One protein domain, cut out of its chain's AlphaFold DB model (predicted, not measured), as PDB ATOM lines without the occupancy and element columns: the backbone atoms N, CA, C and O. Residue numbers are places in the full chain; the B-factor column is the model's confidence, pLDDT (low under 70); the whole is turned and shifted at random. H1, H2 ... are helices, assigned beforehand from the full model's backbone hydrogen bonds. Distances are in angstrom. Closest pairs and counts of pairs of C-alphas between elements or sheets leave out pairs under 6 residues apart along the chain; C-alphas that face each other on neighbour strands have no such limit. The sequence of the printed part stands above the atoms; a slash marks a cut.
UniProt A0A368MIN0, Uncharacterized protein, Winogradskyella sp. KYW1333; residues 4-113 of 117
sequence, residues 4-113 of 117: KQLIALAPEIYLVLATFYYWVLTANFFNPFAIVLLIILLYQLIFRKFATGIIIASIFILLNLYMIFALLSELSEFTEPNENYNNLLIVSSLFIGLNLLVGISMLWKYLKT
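AT A GLANCE: This is residues 4 to 113 of the 117 residues of an uncharacterized protein of Winogradskyella sp. KYW1333 (UniProt A0A368MIN0). Two helical hairpins, a shorter one of H2 and H3 and a longer one of H4 and H5, are joined near one end and splay apart like a V, with the turns at residues 26 to 31 and 77 to 82 at the two open tips. The short helix H1 is a stub at the joined end, and residues 78 to 83 stick out at the tip of the longer hairpin. The printed part has 110 residues, with five named helices in the order H1, H2, H3, H4, H5 and no named strand; the class is all helix. The whole is only just loose, close to compact, with a radius of gyration of the C-alphas of 16.0 A and spans of 50 by 36 by 23 A.

HOW THE PARTS SIT: H1, residues 4 to 8, and H2, residues 10 to 25, meet only through their link. H2 and H3, residues 32 to 47, form a helical hairpin: they touch at a shallow tilt of 17 degrees, opposite ways, and their closest C-alphas, those of Glu 12 and Leu 45, are 5.7 A apart. H3 and H4, residues 50 to 76, are close but not clearly touching, with the closest C-alphas, of Gln 44 and Gly 53, 6.6 A apart and a steep tilt of 45 degrees. H4 and H5, residues 83 to 112, form the second helical hairpin, touching at a shallow tilt of 17 degrees, opposite ways, with the C-alphas of Ala 57 and Gly 103 closest at 5.1 A. Residues 11 to 14 of H2 alone touch H5, with its residues 102 to 106 alone, at a steep tilt of 41 degrees, opposite ways; the closest C-alphas, of Pro 11 and Val 102, are 5.5 A apart. H2 and H4 are near each other, with 7 pairs of C-alphas within 10 A. H3 and H5 are apart, and H1 and H5 are only just apart, at 8.2 A. H2, H3, H4 and H5 form an up and down bundle, each helix running against the one before it. In H1, H2, H3, H4 and H5 every O i to N i+4 pair is within hydrogen-bond range.

IN THESE COORDINATES: H1 begins at C-alpha 4, (209.135, 251.929, 306.922). From first to last C-alpha H2 measures 22.1 A, H3 22.4 A, H4 39.4 A and H5 43.1 A. H4 begins at C-alpha 50, (199.969, 239.406, 319.272), and H5 ends at C-alpha 112, (197.730, 248.620, 318.442).

THE WHOLE: The two C-alphas farthest apart, those of Phe 47 and Glu 80, are 49.7 A apart. The printed part has no cut and no long link. The mean pLDDT of the printed part is 95.8, and no printed residue is under 70.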
ATOM      1  N   LYS A   4     210.290 251.975 306.012       81.06
ATOM      2  CA  LYS A   4     209.135 251.929 306.922       81.06
ATOM      3  C   LYS A   4     208.905 250.552 307.570       81.06
ATOM      4  O   LYS A   4     208.441 250.480 308.701       81.06
ATOM      5  N   GLN A   5     209.222 249.463 306.866       81.12
ATOM      6  CA  GLN A   5     209.079 248.095 307.384       81.12
ATOM      7  C   GLN A   5     210.188 247.744 308.378       81.12
ATOM      8  O   GLN A   5     209.915 247.059 309.356       81.12
ATOM      9  N   LEU A   6     211.414 248.229 308.150       82.50
ATOM     10  CA  LEU A   6     212.527 248.045 309.088       82.50
ATOM     11  C   LEU A   6     212.257 248.777 310.403       82.50
ATOM     12  O   LEU A   6     212.401 248.187 311.465       82.50
ATOM     13  N   ILE A   7     211.764 250.017 310.327       86.00
ATOM     14  CA  ILE A   7     211.384 250.803 311.511       86.00
ATOM     15  C   ILE A   7     210.288 250.089 312.314       86.00
ATOM     16  O   ILE A   7     210.355 250.024 313.536       86.00
ATOM     17  N   ALA A   8     209.302 249.492 311.639       87.81
ATOM     18  CA  ALA A   8     208.243 248.744 312.315       87.81
ATOM     19  C   ALA A   8     208.747 247.475 313.031       87.81
ATOM     20  O   ALA A   8     208.071 246.994 313.935       87.81
ATOM     21  N   LEU A   9     209.894 246.923 312.630       93.19
ATOM     22  CA  LEU A   9     210.528 245.739 313.227       93.19
ATOM     23  C   LEU A   9     211.692 246.093 314.156       93.19
ATOM     24  O   LEU A   9     212.365 245.194 314.656       93.19
ATOM     25  N   ALA A  10     211.940 247.386 314.378       94.69
ATOM     26  CA  ALA A  10     213.058 247.848 315.186       94.69
ATOM     27  C   ALA A  10     213.109 247.193 316.579       94.69
ATOM     28  O   ALA A  10     214.202 246.781 316.958       94.69
ATOM     29  N   PRO A  11     211.991 247.004 317.314       96.62
ATOM     30  CA  PRO A  11     212.063 246.396 318.639       96.62
ATOM     31  C   PRO A  11     212.482 244.921 318.611       96.62
ATOM     32  O   PRO A  11     213.322 244.503 319.399       96.62
ATOM     33  N   GLU A  12     211.955 244.125 317.677       97.19
ATOM     34  CA  GLU A  12     212.351 242.719 317.544       97.19
ATOM     35  C   GLU A  12     213.796 242.577 317.068       97.19
ATOM     36  O   GLU A  12     214.542 241.759 317.601       97.19
ATOM     37  N   ILE A  13     214.202 243.391 316.087       97.06
ATOM     38  CA  ILE A  13     215.583 243.413 315.592       97.06
ATOM     39  C   ILE A  13     216.533 243.789 316.729       97.06
ATOM     40  O   ILE A  13     217.558 243.133 316.900       97.06
ATOM     41  N   TYR A  14     216.178 244.792 317.535       97.69
ATOM     42  CA  TYR A  14     216.955 245.192 318.700       97.69
ATOM     43  C   TYR A  14     217.169 244.023 319.666       97.69
ATOM     44  O   TYR A  14     218.307 243.742 320.024       97.69
ATOM     45  N   LEU A  15     216.108 243.299 320.041       98.00
ATOM     46  CA  LEU A  15     216.216 242.170 320.974       98.00
ATOM     47  C   LEU A  15     217.052 241.013 320.409       98.00
ATOM     48  O   LEU A  15     217.834 240.400 321.140       98.00
ATOM     49  N   VAL A  16     216.928 240.724 319.110       98.06
ATOM     50  CA  VAL A  16     217.766 239.719 318.437       98.06
ATOM     51  C   VAL A  16     219.238 240.133 318.481       98.06
ATOM     52  O   VAL A  16     220.087 239.336 318.880       98.06
ATOM     53  N   LEU A  17     219.547 241.385 318.134       97.44
ATOM     54  CA  LEU A  17     220.913 241.912 318.177       97.44
ATOM     55  C   LEU A  17     221.471 241.953 319.604       97.44
ATOM     56  O   LEU A  17     222.621 241.579 319.806       97.44
ATOM     57  N   ALA A  18     220.662 242.332 320.595       96.19
ATOM     58  CA  ALA A  18     221.049 242.310 322.003       96.19
ATOM     59  C   ALA A  18     221.379 240.885 322.478       96.19
ATOM     60  O   ALA A  18     222.344 240.682 323.213       96.19
ATOM     61  N   THR A  19     220.632 239.883 322.005       96.94
ATOM     62  CA  THR A  19     220.903 238.473 322.321       96.94
ATOM     63  C   THR A  19     222.198 237.989 321.670       96.94
ATOM     64  O   THR A  19     222.985 237.301 322.319       96.94
ATOM     65  N   PHE A  20     222.474 238.383 320.422       96.50
ATOM     66  CA  PHE A  20     223.769 238.113 319.790       96.50
ATOM     67  C   PHE A  20     224.922 238.796 320.524       96.50
ATOM     68  O   PHE A  20     225.947 238.163 320.756       96.50
ATOM     69  N   TYR A  21     224.745 240.057 320.922       95.50
ATOM     70  CA  TYR A  21     225.738 240.793 321.697       95.50
ATOM     71  C   TYR A  21     226.061 240.076 323.012       95.50
ATOM     72  O   TYR A  21     227.225 239.791 323.282       95.50
ATOM     73  N   TYR A  22     225.034 239.682 323.774       94.50
ATOM     74  CA  TYR A  22     225.195 238.843 324.962       94.50
ATOM     75  C   TYR A  22     225.969 237.555 324.656       94.50
ATOM     76  O   TYR A  22     226.931 237.233 325.349       94.50
ATOM     77  N   TRP A  23     225.587 236.827 323.605       96.31
ATOM     78  CA  TRP A  23     226.225 235.555 323.277       96.31
ATOM     79  C   TRP A  23     227.720 235.735 322.976       96.31
ATOM     80  O   TRP A  23     228.544 235.010 323.536       96.31
ATOM     81  N   VAL A  24     228.082 236.751 322.188       94.75
ATOM     82  CA  VAL A  24     229.484 237.089 321.896       94.75
ATOM     83  C   VAL A  24     230.262 237.391 323.179       94.75
ATOM     84  O   VAL A  24     231.358 236.862 323.352       94.75
ATOM     85  N   LEU A  25     229.687 238.165 324.108       94.38
ATOM     86  CA  LEU A  25     230.335 238.498 325.383       94.38
ATOM     87  C   LEU A  25     230.624 237.274 326.259       94.38
ATOM     88  O   LEU A  25     231.593 237.280 327.011       94.38
ATOM     89  N   THR A  26     229.815 236.214 326.165       93.38
ATOM     90  CA  THR A  26     230.061 234.991 326.949       93.38
ATOM     91  C   THR A  26     231.248 234.165 326.453       93.38
ATOM     92  O   THR A  26     231.657 233.244 327.157       93.38
ATOM     93  N   ALA A  27     231.782 234.449 325.255       88.75
ATOM     94  CA  ALA A  27     232.871 233.705 324.606       88.75
ATOM     95  C   ALA A  27     232.670 232.171 324.564       88.75
ATOM     96  O   ALA A  27     233.620 231.411 324.384       88.75
ATOM     97  N   ASN A  28     231.426 231.706 324.706       90.31
ATOM     98  CA  ASN A  28     231.064 230.298 324.710       90.31
ATOM     99  C   ASN A  28     230.205 229.988 323.485       90.31
ATOM    100  O   ASN A  28     229.065 230.444 323.369       90.31
ATOM    101  N   PHE A  29     230.753 229.172 322.584       87.25
ATOM    102  CA  PHE A  29     230.050 228.746 321.380       87.25
ATOM    103  C   PHE A  29     228.740 228.019 321.705       87.25
ATOM    104  O   PHE A  29     227.739 228.238 321.031       87.25
ATOM    105  N   PHE A  30     228.708 227.197 322.758       94.12
ATOM    106  CA  PHE A  30     227.511 226.468 323.162       94.12
ATOM    107  C   PHE A  30     226.864 227.120 324.388       94.12
ATOM    108  O   PHE A  30     227.122 226.742 325.531       94.12
ATOM    109  N   ASN A  31     226.001 228.108 324.132       95.50
ATOM    110  CA  ASN A  31     225.203 228.788 325.152       95.50
ATOM    111  C   ASN A  31     223.706 228.453 324.969       95.50
ATOM    112  O   ASN A  31     223.028 229.097 324.160       95.50
ATOM    113  N   PRO A  32     223.162 227.467 325.714       95.50
ATOM    114  CA  PRO A  32     221.760 227.063 325.594       95.50
ATOM    115  C   PRO A  32     220.767 228.206 325.830       95.50
ATOM    116  O   PRO A  32     219.743 228.271 325.152       95.50
ATOM    117  N   PHE A  33     221.075 229.135 326.741       95.38
ATOM    118  CA  PHE A  33     220.209 230.281 327.024       95.38
ATOM    119  C   PHE A  33     220.128 231.230 325.826       95.38
ATOM    120  O   PHE A  33     219.028 231.610 325.423       95.38
ATOM    121  N   ALA A  34     221.270 231.560 325.215       95.62
ATOM    122  CA  ALA A  34     221.308 232.393 324.013       95.62
ATOM    123  C   ALA A  34     220.556 231.740 322.844       95.62
ATOM    124  O   ALA A  34     219.790 232.409 322.152       95.62
ATOM    125  N   ILE A  35     220.727 230.425 322.659       96.75
ATOM    126  CA  ILE A  35     220.047 229.658 321.605       96.75
ATOM    127  C   ILE A  35     218.526 229.702 321.797       96.75
ATOM    128  O   ILE A  35     217.798 230.037 320.862       96.75
ATOM    129  N   VAL A  36     218.035 229.406 323.005       97.44
ATOM    130  CA  VAL A  36     216.595 229.419 323.310       97.44
ATOM    131  C   VAL A  36     216.004 230.818 323.125       97.44
ATOM    132  O   VAL A  36     214.958 230.959 322.485       97.44
ATOM    133  N   LEU A  37     216.685 231.858 323.619       96.69
ATOM    134  CA  LEU A  37     216.262 233.248 323.436       96.69
ATOM    135  C   LEU A  37     216.183 233.625 321.955       96.69
ATOM    136  O   LEU A  37     215.175 234.180 321.520       96.69
ATOM    137  N   LEU A  38     217.196 233.275 321.157       97.44
ATOM    138  CA  LEU A  38     217.186 233.544 319.720       97.44
ATOM    139  C   LEU A  38     216.036 232.837 319.011       97.44
ATOM    140  O   LEU A  38     215.374 233.466 318.191       97.44
ATOM    141  N   ILE A  39     215.748 231.575 319.332       97.88
ATOM    142  CA  ILE A  39     214.620 230.852 318.727       97.88
ATOM    143  C   ILE A  39     213.299 231.582 319.011       97.88
ATOM    144  O   ILE A  39     212.521 231.823 318.085       97.88
ATOM    145  N   ILE A  40     213.060 231.987 320.264       97.88
ATOM    146  CA  ILE A  40     211.846 232.720 320.659       97.88
ATOM    147  C   ILE A  40     211.752 234.069 319.931       97.88
ATOM    148  O   ILE A  40     210.698 234.426 319.398       97.88
ATOM    149  N   LEU A  41     212.850 234.824 319.876       97.88
ATOM    150  CA  LEU A  41     212.867 236.155 319.268       97.88
ATOM    151  C   LEU A  41     212.768 236.101 317.738       97.88
ATOM    152  O   LEU A  41     212.069 236.922 317.146       97.88
ATOM    153  N   LEU A  42     213.387 235.112 317.089       97.62
ATOM    154  CA  LEU A  42     213.242 234.873 315.652       97.62
ATOM    155  C   LEU A  42     211.818 234.432 315.303       97.62
ATOM    156  O   LEU A  42     211.248 234.926 314.328       97.62
ATOM    157  N   TYR A  43     211.206 233.572 316.125       97.00
ATOM    158  CA  TYR A  43     209.788 233.241 315.996       97.00
ATOM    159  C   TYR A  43     208.929 234.513 316.046       97.00
ATOM    160  O   TYR A  43     208.100 234.740 315.158       97.00
ATOM    161  N   GLN A  44     209.166 235.392 317.025       96.44
ATOM    162  CA  GLN A  44     208.438 236.655 317.128       96.44
ATOM    163  C   GLN A  44     208.674 237.576 315.923       96.44
ATOM    164  O   GLN A  44     207.721 238.169 315.414       96.44
ATOM    165  N   LEU A  45     209.911 237.669 315.432       95.44
ATOM    166  CA  LEU A  45     210.287 238.495 314.283       95.44
ATOM    167  C   LEU A  45     209.561 238.058 312.994       95.44
ATOM    168  O   LEU A  45     209.089 238.900 312.218       95.44
ATOM    169  N   ILE A  46     209.437 236.744 312.778       94.88
ATOM    170  CA  ILE A  46     208.815 236.153 311.585       94.88
ATOM    171  C   ILE A  46     207.285 236.198 311.681       94.88
ATOM    172  O   ILE A  46     206.628 236.742 310.788       94.88
ATOM    173  N   PHE A  47     206.713 235.644 312.756       93.62
ATOM    174  CA  PHE A  47     205.268 235.414 312.870       93.62
ATOM    175  C   PHE A  47     204.498 236.582 313.480       93.62
ATOM    176  O   PHE A  47     203.306 236.717 313.203       93.62
ATOM    177  N   ARG A  48     205.158 237.423 314.291       92.88
ATOM    178  CA  ARG A  48     204.593 238.652 314.876       92.88
ATOM    179  C   ARG A  48     203.240 238.424 315.550       92.88
ATOM    180  O   ARG A  48     202.302 239.202 315.374       92.88
ATOM    181  N   LYS A  49     203.112 237.320 316.289       94.25
ATOM    182  CA  LYS A  49     201.867 236.993 316.986       94.25
ATOM    183  C   LYS A  49     201.644 237.999 318.116       94.25
ATOM    184  O   LYS A  49     202.585 238.384 318.811       94.25
ATOM    185  N   PHE A  50     200.388 238.417 318.277       94.31
ATOM    186  CA  PHE A  50     199.969 239.406 319.272       94.31
ATOM    187  C   PHE A  50     200.326 238.972 320.698       94.31
ATOM    188  O   PHE A  50     201.030 239.694 321.400       94.31
ATOM    189  N   ALA A  51     199.901 237.767 321.094       94.81
ATOM    190  CA  ALA A  51     200.089 237.264 322.454       94.81
ATOM    191  C   ALA A  51     201.574 237.166 322.838       94.81
ATOM    192  O   ALA A  51     201.986 237.721 323.851       94.81
ATOM    193  N   THR A  52     202.398 236.526 322.004       96.00
ATOM    194  CA  THR A  52     203.840 236.396 322.263       96.00
ATOM    195  C   THR A  52     204.553 237.746 322.213       96.00
ATOM    196  O   THR A  52     205.455 237.976 323.009       96.00
ATOM    197  N   GLY A  53     204.116 238.673 321.354       96.62
ATOM    198  CA  GLY A  53     204.655 240.032 321.301       96.62
ATOM    199  C   GLY A  53     204.422 240.819 322.589       96.62
ATOM    200  O   GLY A  53     205.354 241.443 323.092       96.62
ATOM    201  N   ILE A  54     203.212 240.738 323.155       97.62
ATOM    202  CA  ILE A  54     202.903 241.331 324.464       97.62
ATOM    203  C   ILE A  54     203.723 240.661 325.565       97.62
ATOM    204  O   ILE A  54     204.367 241.364 326.334       97.62
ATOM    205  N   ILE A  55     203.752 239.325 325.615       97.94
ATOM    206  CA  ILE A  55     204.486 238.581 326.652       97.94
ATOM    207  C   ILE A  55     205.973 238.957 326.645       97.94
ATOM    208  O   ILE A  55     206.518 239.301 327.691       97.94
ATOM    209  N   ILE A  56     206.619 238.944 325.475       98.25
ATOM    210  CA  ILE A  56     208.039 239.293 325.335       98.25
ATOM    211  C   ILE A  56     208.284 240.735 325.787       98.25
ATOM    212  O   ILE A  56     209.197 240.978 326.574       98.25
ATOM    213  N   ALA A  57     207.457 241.684 325.338       98.31
ATOM    214  CA  ALA A  57     207.605 243.086 325.712       98.31
ATOM    215  C   ALA A  57     207.423 243.301 327.223       98.31
ATOM    216  O   ALA A  57     208.226 243.992 327.846       98.31
ATOM    217  N   SER A  58     206.410 242.678 327.828       98.44
ATOM    218  CA  SER A  58     206.146 242.768 329.266       98.44
ATOM    219  C   SER A  58     207.278 242.174 330.097       98.44
ATOM    220  O   SER A  58     207.738 242.828 331.028       98.44
ATOM    221  N   ILE A  59     207.773 240.981 329.746       98.44
ATOM    222  CA  ILE A  59     208.921 240.369 330.430       98.44
ATOM    223  C   ILE A  59     210.144 241.279 330.313       98.44
ATOM    224  O   ILE A  59     210.798 241.558 331.313       98.44
ATOM    225  N   PHE A  60     210.433 241.793 329.115       98.38
ATOM    226  CA  PHE A  60     211.584 242.665 328.898       98.38
ATOM    227  C   PHE A  60     211.497 243.968 329.708       98.38
ATOM    228  O   PHE A  60     212.491 244.391 330.299       98.38
ATOM    229  N   ILE A  61     210.311 244.578 329.802       98.69
ATOM    230  CA  ILE A  61     210.079 245.752 330.654       98.69
ATOM    231  C   ILE A  61     210.303 245.397 332.127       98.69
ATOM    232  O   ILE A  61     211.035 246.108 332.807       98.69
ATOM    233  N   LEU A  62     209.724 244.296 332.619       98.69
ATOM    234  CA  LEU A  62     209.873 243.875 334.016       98.69
ATOM    235  C   LEU A  62     211.335 243.608 334.389       98.69
ATOM    236  O   LEU A  62     211.770 244.026 335.458       98.69
ATOM    237  N   LEU A  63     212.109 242.982 333.499       98.25
ATOM    238  CA  LEU A  63     213.545 242.776 333.700       98.25
ATOM    239  C   LEU A  63     214.304 244.105 333.806       98.25
ATOM    240  O   LEU A  63     215.161 244.253 334.670       98.25
ATOM    241  N   ASN A  64     213.968 245.097 332.979       98.50
ATOM    242  CA  ASN A  64     214.608 246.412 333.058       98.50
ATOM    243  C   ASN A  64     214.173 247.209 334.295       98.50
ATOM    244  O   ASN A  64     214.992 247.904 334.881       98.50
ATOM    245  N   LEU A  65     212.923 247.071 334.745       98.38
ATOM    246  CA  LEU A  65     212.483 247.634 336.026       98.38
ATOM    247  C   LEU A  65     213.218 246.977 337.202       98.38
ATOM    248  O   LEU A  65     213.640 247.673 338.121       98.38
ATOM    249  N   TYR A  66     213.441 245.661 337.150       98.31
ATOM    250  CA  TYR A  66     214.295 244.965 338.112       98.31
ATOM    251  C   TYR A  66     215.730 245.518 338.107       98.31
ATOM    252  O   TYR A  66     216.291 245.775 339.169       98.31
ATOM    253  N   MET A  67     216.301 245.793 336.928       98.00
ATOM    254  CA  MET A  67     217.629 246.410 336.821       98.00
ATOM    255  C   MET A  67     217.701 247.816 337.431       98.00
ATOM    256  O   MET A  67     218.763 248.192 337.915       98.00
ATOM    257  N   ILE A  68     216.605 248.583 337.462       98.38
ATOM    258  CA  ILE A  68     216.579 249.871 338.178       98.38
ATOM    259  C   ILE A  68     216.787 249.643 339.673       98.38
ATOM    260  O   ILE A  68     217.590 250.336 340.287       98.38
ATOM    261  N   PHE A  69     216.104 248.658 340.262       98.06
ATOM    262  CA  PHE A  69     216.306 248.327 341.672       98.06
ATOM    263  C   PHE A  69     217.727 247.829 341.942       98.06
ATOM    264  O   PHE A  69     218.316 248.219 342.946       98.06
ATOM    265  N   ALA A  70     218.298 247.037 341.029       98.00
ATOM    266  CA  ALA A  70     219.692 246.611 341.124       98.00
ATOM    267  C   ALA A  70     220.658 247.811 341.096       98.00
ATOM    268  O   ALA A  70     221.519 247.914 341.963       98.00
ATOM    269  N   LEU A  71     220.457 248.759 340.172       98.25
ATOM    270  CA  LEU A  71     221.250 249.987 340.089       98.25
ATOM    271  C   LEU A  71     221.145 250.819 341.372       98.25
ATOM    272  O   LEU A  71     222.155 251.265 341.900       98.25
ATOM    273  N   LEU A  72     219.931 251.024 341.890       98.00
ATOM    274  CA  LEU A  72     219.726 251.770 343.134       98.00
ATOM    275  C   LEU A  72     220.401 251.085 344.328       98.00
ATOM    276  O   LEU A  72     220.965 251.770 345.178       98.00
ATOM    277  N   SER A  73     220.363 249.750 344.375       97.81
ATOM    278  CA  SER A  73     221.057 248.972 345.400       97.81
ATOM    279  C   SER A  73     222.566 249.197 345.331       97.81
ATOM    280  O   SER A  73     223.163 249.548 346.342       97.81
ATOM    281  N   GLU A  74     223.173 249.067 344.153       97.25
ATOM    282  CA  GLU A  74     224.622 249.235 343.982       97.25
ATOM    283  C   GLU A  74     225.070 250.679 344.259       97.25
ATOM    284  O   GLU A  74     226.072 250.905 344.931       97.25
ATOM    285  N   LEU A  75     224.285 251.681 343.843       97.75
ATOM    286  CA  LEU A  75     224.568 253.090 344.142       97.75
ATOM    287  C   LEU A  75     224.505 253.402 345.645       97.75
ATOM    288  O   LEU A  75     225.215 254.295 346.100       97.75
ATOM    289  N   SER A  76     223.686 252.677 346.415       96.94
ATOM    290  CA  SER A  76     223.571 252.871 347.867       96.94
ATOM    291  C   SER A  76     224.795 252.406 348.662       96.94
ATOM    292  O   SER A  76     224.965 252.823 349.805       96.94
ATOM    293  N   GLU A  77     225.662 251.582 348.065       97.31
ATOM    294  CA  GLU A  77     226.913 251.131 348.689       97.31
ATOM    295  C   GLU A  77     228.011 252.206 348.658       97.31
ATOM    296  O   GLU A  77     228.974 252.143 349.426       97.31
ATOM    297  N   PHE A  78     227.874 253.221 347.801       97.00
ATOM    298  CA  PHE A  78     228.815 254.334 347.732       97.00
ATOM    299  C   PHE A  78     228.547 255.333 348.857       97.00
ATOM    300  O   PHE A  78     227.453 255.879 348.988       97.00
ATOM    301  N   THR A  79     229.581 255.638 349.641       96.00
ATOM    302  CA  THR A  79     229.502 256.659 350.696       96.00
ATOM    303  C   THR A  79     229.544 258.080 350.140       96.00
ATOM    304  O   THR A  79     228.966 258.984 350.736       96.00
ATOM    305  N   GLU A  80     230.217 258.285 349.003       95.06
ATOM    306  CA  GLU A  80     230.357 259.582 348.334       95.06
ATOM    307  C   GLU A  80     230.389 259.414 346.801       95.06
ATOM    308  O   GLU A  80     230.929 258.416 346.308       95.06
ATOM    309  N   PRO A  81     229.858 260.379 346.018       94.88
ATOM    310  CA  PRO A  81     229.951 260.347 344.561       94.88
ATOM    311  C   PRO A  81     231.404 260.454 344.080       94.88
ATOM    312  O   PRO A  81     232.076 261.459 344.298       94.88
ATOM    313  N   ASN A  82     231.874 259.430 343.370       96.00
ATOM    314  CA  ASN A  82     233.187 259.388 342.728       96.00
ATOM    315  C   ASN A  82     233.067 259.008 341.240       96.00
ATOM    316  O   ASN A  82     231.966 258.899 340.693       96.00
ATOM    317  N   GLU A  83     234.197 258.811 340.561       97.12
ATOM    318  CA  GLU A  83     234.206 258.438 339.138       97.12
ATOM    319  C   GLU A  83     233.450 257.129 338.865       97.12
ATOM    320  O   GLU A  83     232.685 257.053 337.903       97.12
ATOM    321  N   ASN A  84     233.589 256.127 339.736       96.88
ATOM    322  CA  ASN A  84     232.897 254.846 339.593       96.88
ATOM    323  C   ASN A  84     231.383 254.996 339.780       96.88
ATOM    324  O   ASN A  84     230.624 254.478 338.964       96.88
ATOM    325  N   TYR A  85     230.952 255.758 340.789       97.88
ATOM    326  CA  TYR A  85     229.544 256.091 341.013       97.88
ATOM    327  C   TYR A  85     228.934 256.760 339.774       97.88
ATOM    328  O   TYR A  85     227.889 256.338 339.278       97.88
ATOM    329  N   ASN A  86     229.613 257.778 339.232       97.62
ATOM    330  CA  ASN A  86     229.131 258.517 338.066       97.62
ATOM    331  C   ASN A  86     229.077 257.634 336.814       97.62
ATOM    332  O   ASN A  86     228.086 257.673 336.082       97.62
ATOM    333  N   ASN A  87     230.102 256.810 336.581       97.81
ATOM    334  CA  ASN A  87     230.123 255.873 335.460       97.81
ATOM    335  C   ASN A  87     228.983 254.856 335.562       97.81
ATOM    336  O   ASN A  87     228.255 254.661 334.587       97.81
ATOM    337  N   LEU A  88     228.783 254.256 336.739       97.75
ATOM    338  CA  LEU A  88     227.713 253.292 336.975       97.75
ATOM    339  C   LEU A  88     226.338 253.928 336.757       97.75
ATOM    340  O   LEU A  88     225.521 253.374 336.020       97.75
ATOM    341  N   LEU A  89     226.096 255.107 337.340       97.88
ATOM    342  CA  LEU A  89     224.832 255.827 337.211       97.88
ATOM    343  C   LEU A  89     224.534 256.174 335.749       97.88
ATOM    344  O   LEU A  89     223.445 255.875 335.263       97.88
ATOM    345  N   ILE A  90     225.484 256.790 335.039       97.81
ATOM    346  CA  ILE A  90     225.261 257.292 333.678       97.81
ATOM    347  C   ILE A  90     225.110 256.134 332.691       97.81
ATOM    348  O   ILE A  90     224.127 256.087 331.949       97.81
ATOM    349  N   VAL A  91     226.050 255.183 332.687       97.38
ATOM    350  CA  VAL A  91     226.046 254.076 331.719       97.38
ATOM    351  C   VAL A  91     224.827 253.183 331.935       97.38
ATOM    352  O   VAL A  91     224.117 252.880 330.973       97.38
ATOM    353  N   SER A  92     224.525 252.822 333.186       96.44
ATOM    354  CA  SER A  92     223.385 251.951 333.492       96.44
ATOM    355  C   SER A  92     222.055 252.643 333.225       96.44
ATOM    356  O   SER A  92     221.168 252.032 332.633       96.44
ATOM    357  N   SER A  93     221.910 253.926 333.579       97.31
ATOM    358  CA  SER A  93     220.667 254.666 333.311       97.31
ATOM    359  C   SER A  93     220.403 254.814 331.815       97.31
ATOM    360  O   SER A  93     219.268 254.635 331.376       97.31
ATOM    361  N   LEU A  94     221.437 255.095 331.012       98.06
ATOM    362  CA  LEU A  94     221.303 255.152 329.555       98.06
ATOM    363  C   LEU A  94     220.935 253.785 328.975       98.06
ATOM    364  O   LEU A  94     220.023 253.694 328.154       98.06
ATOM    365  N   PHE A  95     221.603 252.721 329.424       96.62
ATOM    366  CA  PHE A  95     221.331 251.361 328.969       96.62
ATOM    367  C   PHE A  95     219.896 250.919 329.299       96.62
ATOM    368  O   PHE A  95     219.142 250.525 328.406       96.62
ATOM    369  N   ILE A  96     219.486 251.051 330.563       98.25
ATOM    370  CA  ILE A  96     218.141 250.700 331.034       98.25
ATOM    371  C   ILE A  96     217.089 251.585 330.357       98.25
ATOM    372  O   ILE A  96     216.057 251.086 329.907       98.25
ATOM    373  N   GLY A  97     217.347 252.889 330.233       98.06
ATOM    374  CA  GLY A  97     216.441 253.835 329.584       98.06
ATOM    375  C   GLY A  97     216.173 253.475 328.122       98.06
ATOM    376  O   GLY A  97     215.017 253.404 327.706       98.06
ATOM    377  N   LEU A  98     217.222 253.172 327.348       97.94
ATOM    378  CA  LEU A  98     217.086 252.723 325.959       97.94
ATOM    379  C   LEU A  98     216.309 251.406 325.859       97.94
ATOM    380  O   LEU A  98     215.403 251.292 325.030       97.94
ATOM    381  N   ASN A  99     216.602 250.437 326.727       98.12
ATOM    382  CA  ASN A  99     215.868 249.176 326.767       98.12
ATOM    383  C   ASN A  99     214.384 249.378 327.089       98.12
ATOM    384  O   ASN A  99     213.525 248.791 326.431       98.12
ATOM    385  N   LEU A 100     214.051 250.229 328.061       98.50
ATOM    386  CA  LEU A 100     212.661 250.539 328.393       98.50
ATOM    387  C   LEU A 100     211.940 251.193 327.215       98.50
ATOM    388  O   LEU A 100     210.816 250.799 326.911       98.50
ATOM    389  N   LEU A 101     212.583 252.123 326.500       98.25
ATOM    390  CA  LEU A 101     212.012 252.707 325.282       98.25
ATOM    391  C   LEU A 101     211.720 251.632 324.228       98.25
ATOM    392  O   LEU A 101     210.631 251.620 323.648       98.25
ATOM    393  N   VAL A 102     212.643 250.690 324.019       98.12
ATOM    394  CA  VAL A 102     212.431 249.558 323.106       98.12
ATOM    395  C   VAL A 102     211.268 248.681 323.577       98.12
ATOM    396  O   VAL A 102     210.350 248.426 322.796       98.12
ATOM    397  N   GLY A 103     211.249 248.272 324.846       98.12
ATOM    398  CA  GLY A 103     210.194 247.435 325.418       98.12
ATOM    399  C   GLY A 103     208.811 248.079 325.326       98.12
ATOM    400  O   GLY A 103     207.865 247.455 324.844       98.12
ATOM    401  N   ILE A 104     208.698 249.356 325.700       98.12
ATOM    402  CA  ILE A 104     207.454 250.131 325.604       98.12
ATOM    403  C   ILE A 104     207.020 250.270 324.144       98.12
ATOM    404  O   ILE A 104     205.842 250.087 323.837       98.12
ATOM    405  N   SER A 105     207.950 250.543 323.223       96.88
ATOM    406  CA  SER A 105     207.624 250.644 321.797       96.88
ATOM    407  C   SER A 105     207.100 249.319 321.228       96.88
ATOM    408  O   SER A 105     206.137 249.323 320.455       96.88
ATOM    409  N   MET A 106     207.664 248.183 321.658       97.25
ATOM    410  CA  MET A 106     207.190 246.850 321.290       97.25
ATOM    411  C   MET A 106     205.798 246.583 321.864       97.25
ATOM    412  O   MET A 106     204.900 246.174 321.127       97.25
ATOM    413  N   LEU A 107     205.591 246.868 323.151       97.50
ATOM    414  CA  LEU A 107     204.299 246.695 323.810       97.50
ATOM    415  C   LEU A 107     203.214 247.515 323.100       97.50
ATOM    416  O   LEU A 107     202.175 246.986 322.714       97.50
ATOM    417  N   TRP A 108     203.491 248.793 322.844       95.56
ATOM    418  CA  TRP A 108     202.581 249.706 322.154       95.56
ATOM    419  C   TRP A 108     202.264 249.256 320.724       95.56
ATOM    420  O   TRP A 108     201.114 249.332 320.284       95.56
ATOM    421  N   LYS A 109     203.265 248.745 319.996       94.12
ATOM    422  CA  LYS A 109     203.088 248.156 318.663       94.12
ATOM    423  C   LYS A 109     202.089 246.999 318.701       94.12
ATOM    424  O   LYS A 109     201.161 246.980 317.890       94.12
ATOM    425  N   TYR A 110     202.256 246.048 319.618       94.31
ATOM    426  CA  TYR A 110     201.372 244.884 319.681       94.31
ATOM    427  C   TYR A 110     199.987 245.231 320.220       94.31
ATOM    428  O   TYR A 110     199.015 244.776 319.634       94.31
ATOM    429  N   LEU A 111     199.864 246.136 321.195       93.69
ATOM    430  CA  LEU A 111     198.562 246.638 321.660       93.69
ATOM    431  C   LEU A 111     197.741 247.307 320.544       93.69
ATOM    432  O   LEU A 111     196.522 247.168 320.503       93.69
ATOM    433  N   LYS A 112     198.395 248.008 319.608       89.31
ATOM    434  CA  LYS A 112     197.730 248.620 318.442       89.31
ATOM    435  C   LYS A 112     197.407 247.640 317.318       89.31
ATOM    436  O   LYS A 112     196.584 247.947 316.453       89.31
ATOM    437  N   THR A 113     198.071 246.491 317.289       76.62
ATOM    438  CA  THR A 113     197.840 245.465 316.276       76.62
ATOM    439  C   THR A 113     196.547 244.745 316.654       76.62
ATOM    440  O   THR A 113     196.573 243.819 317.453       76.62
TER     441      THR A 113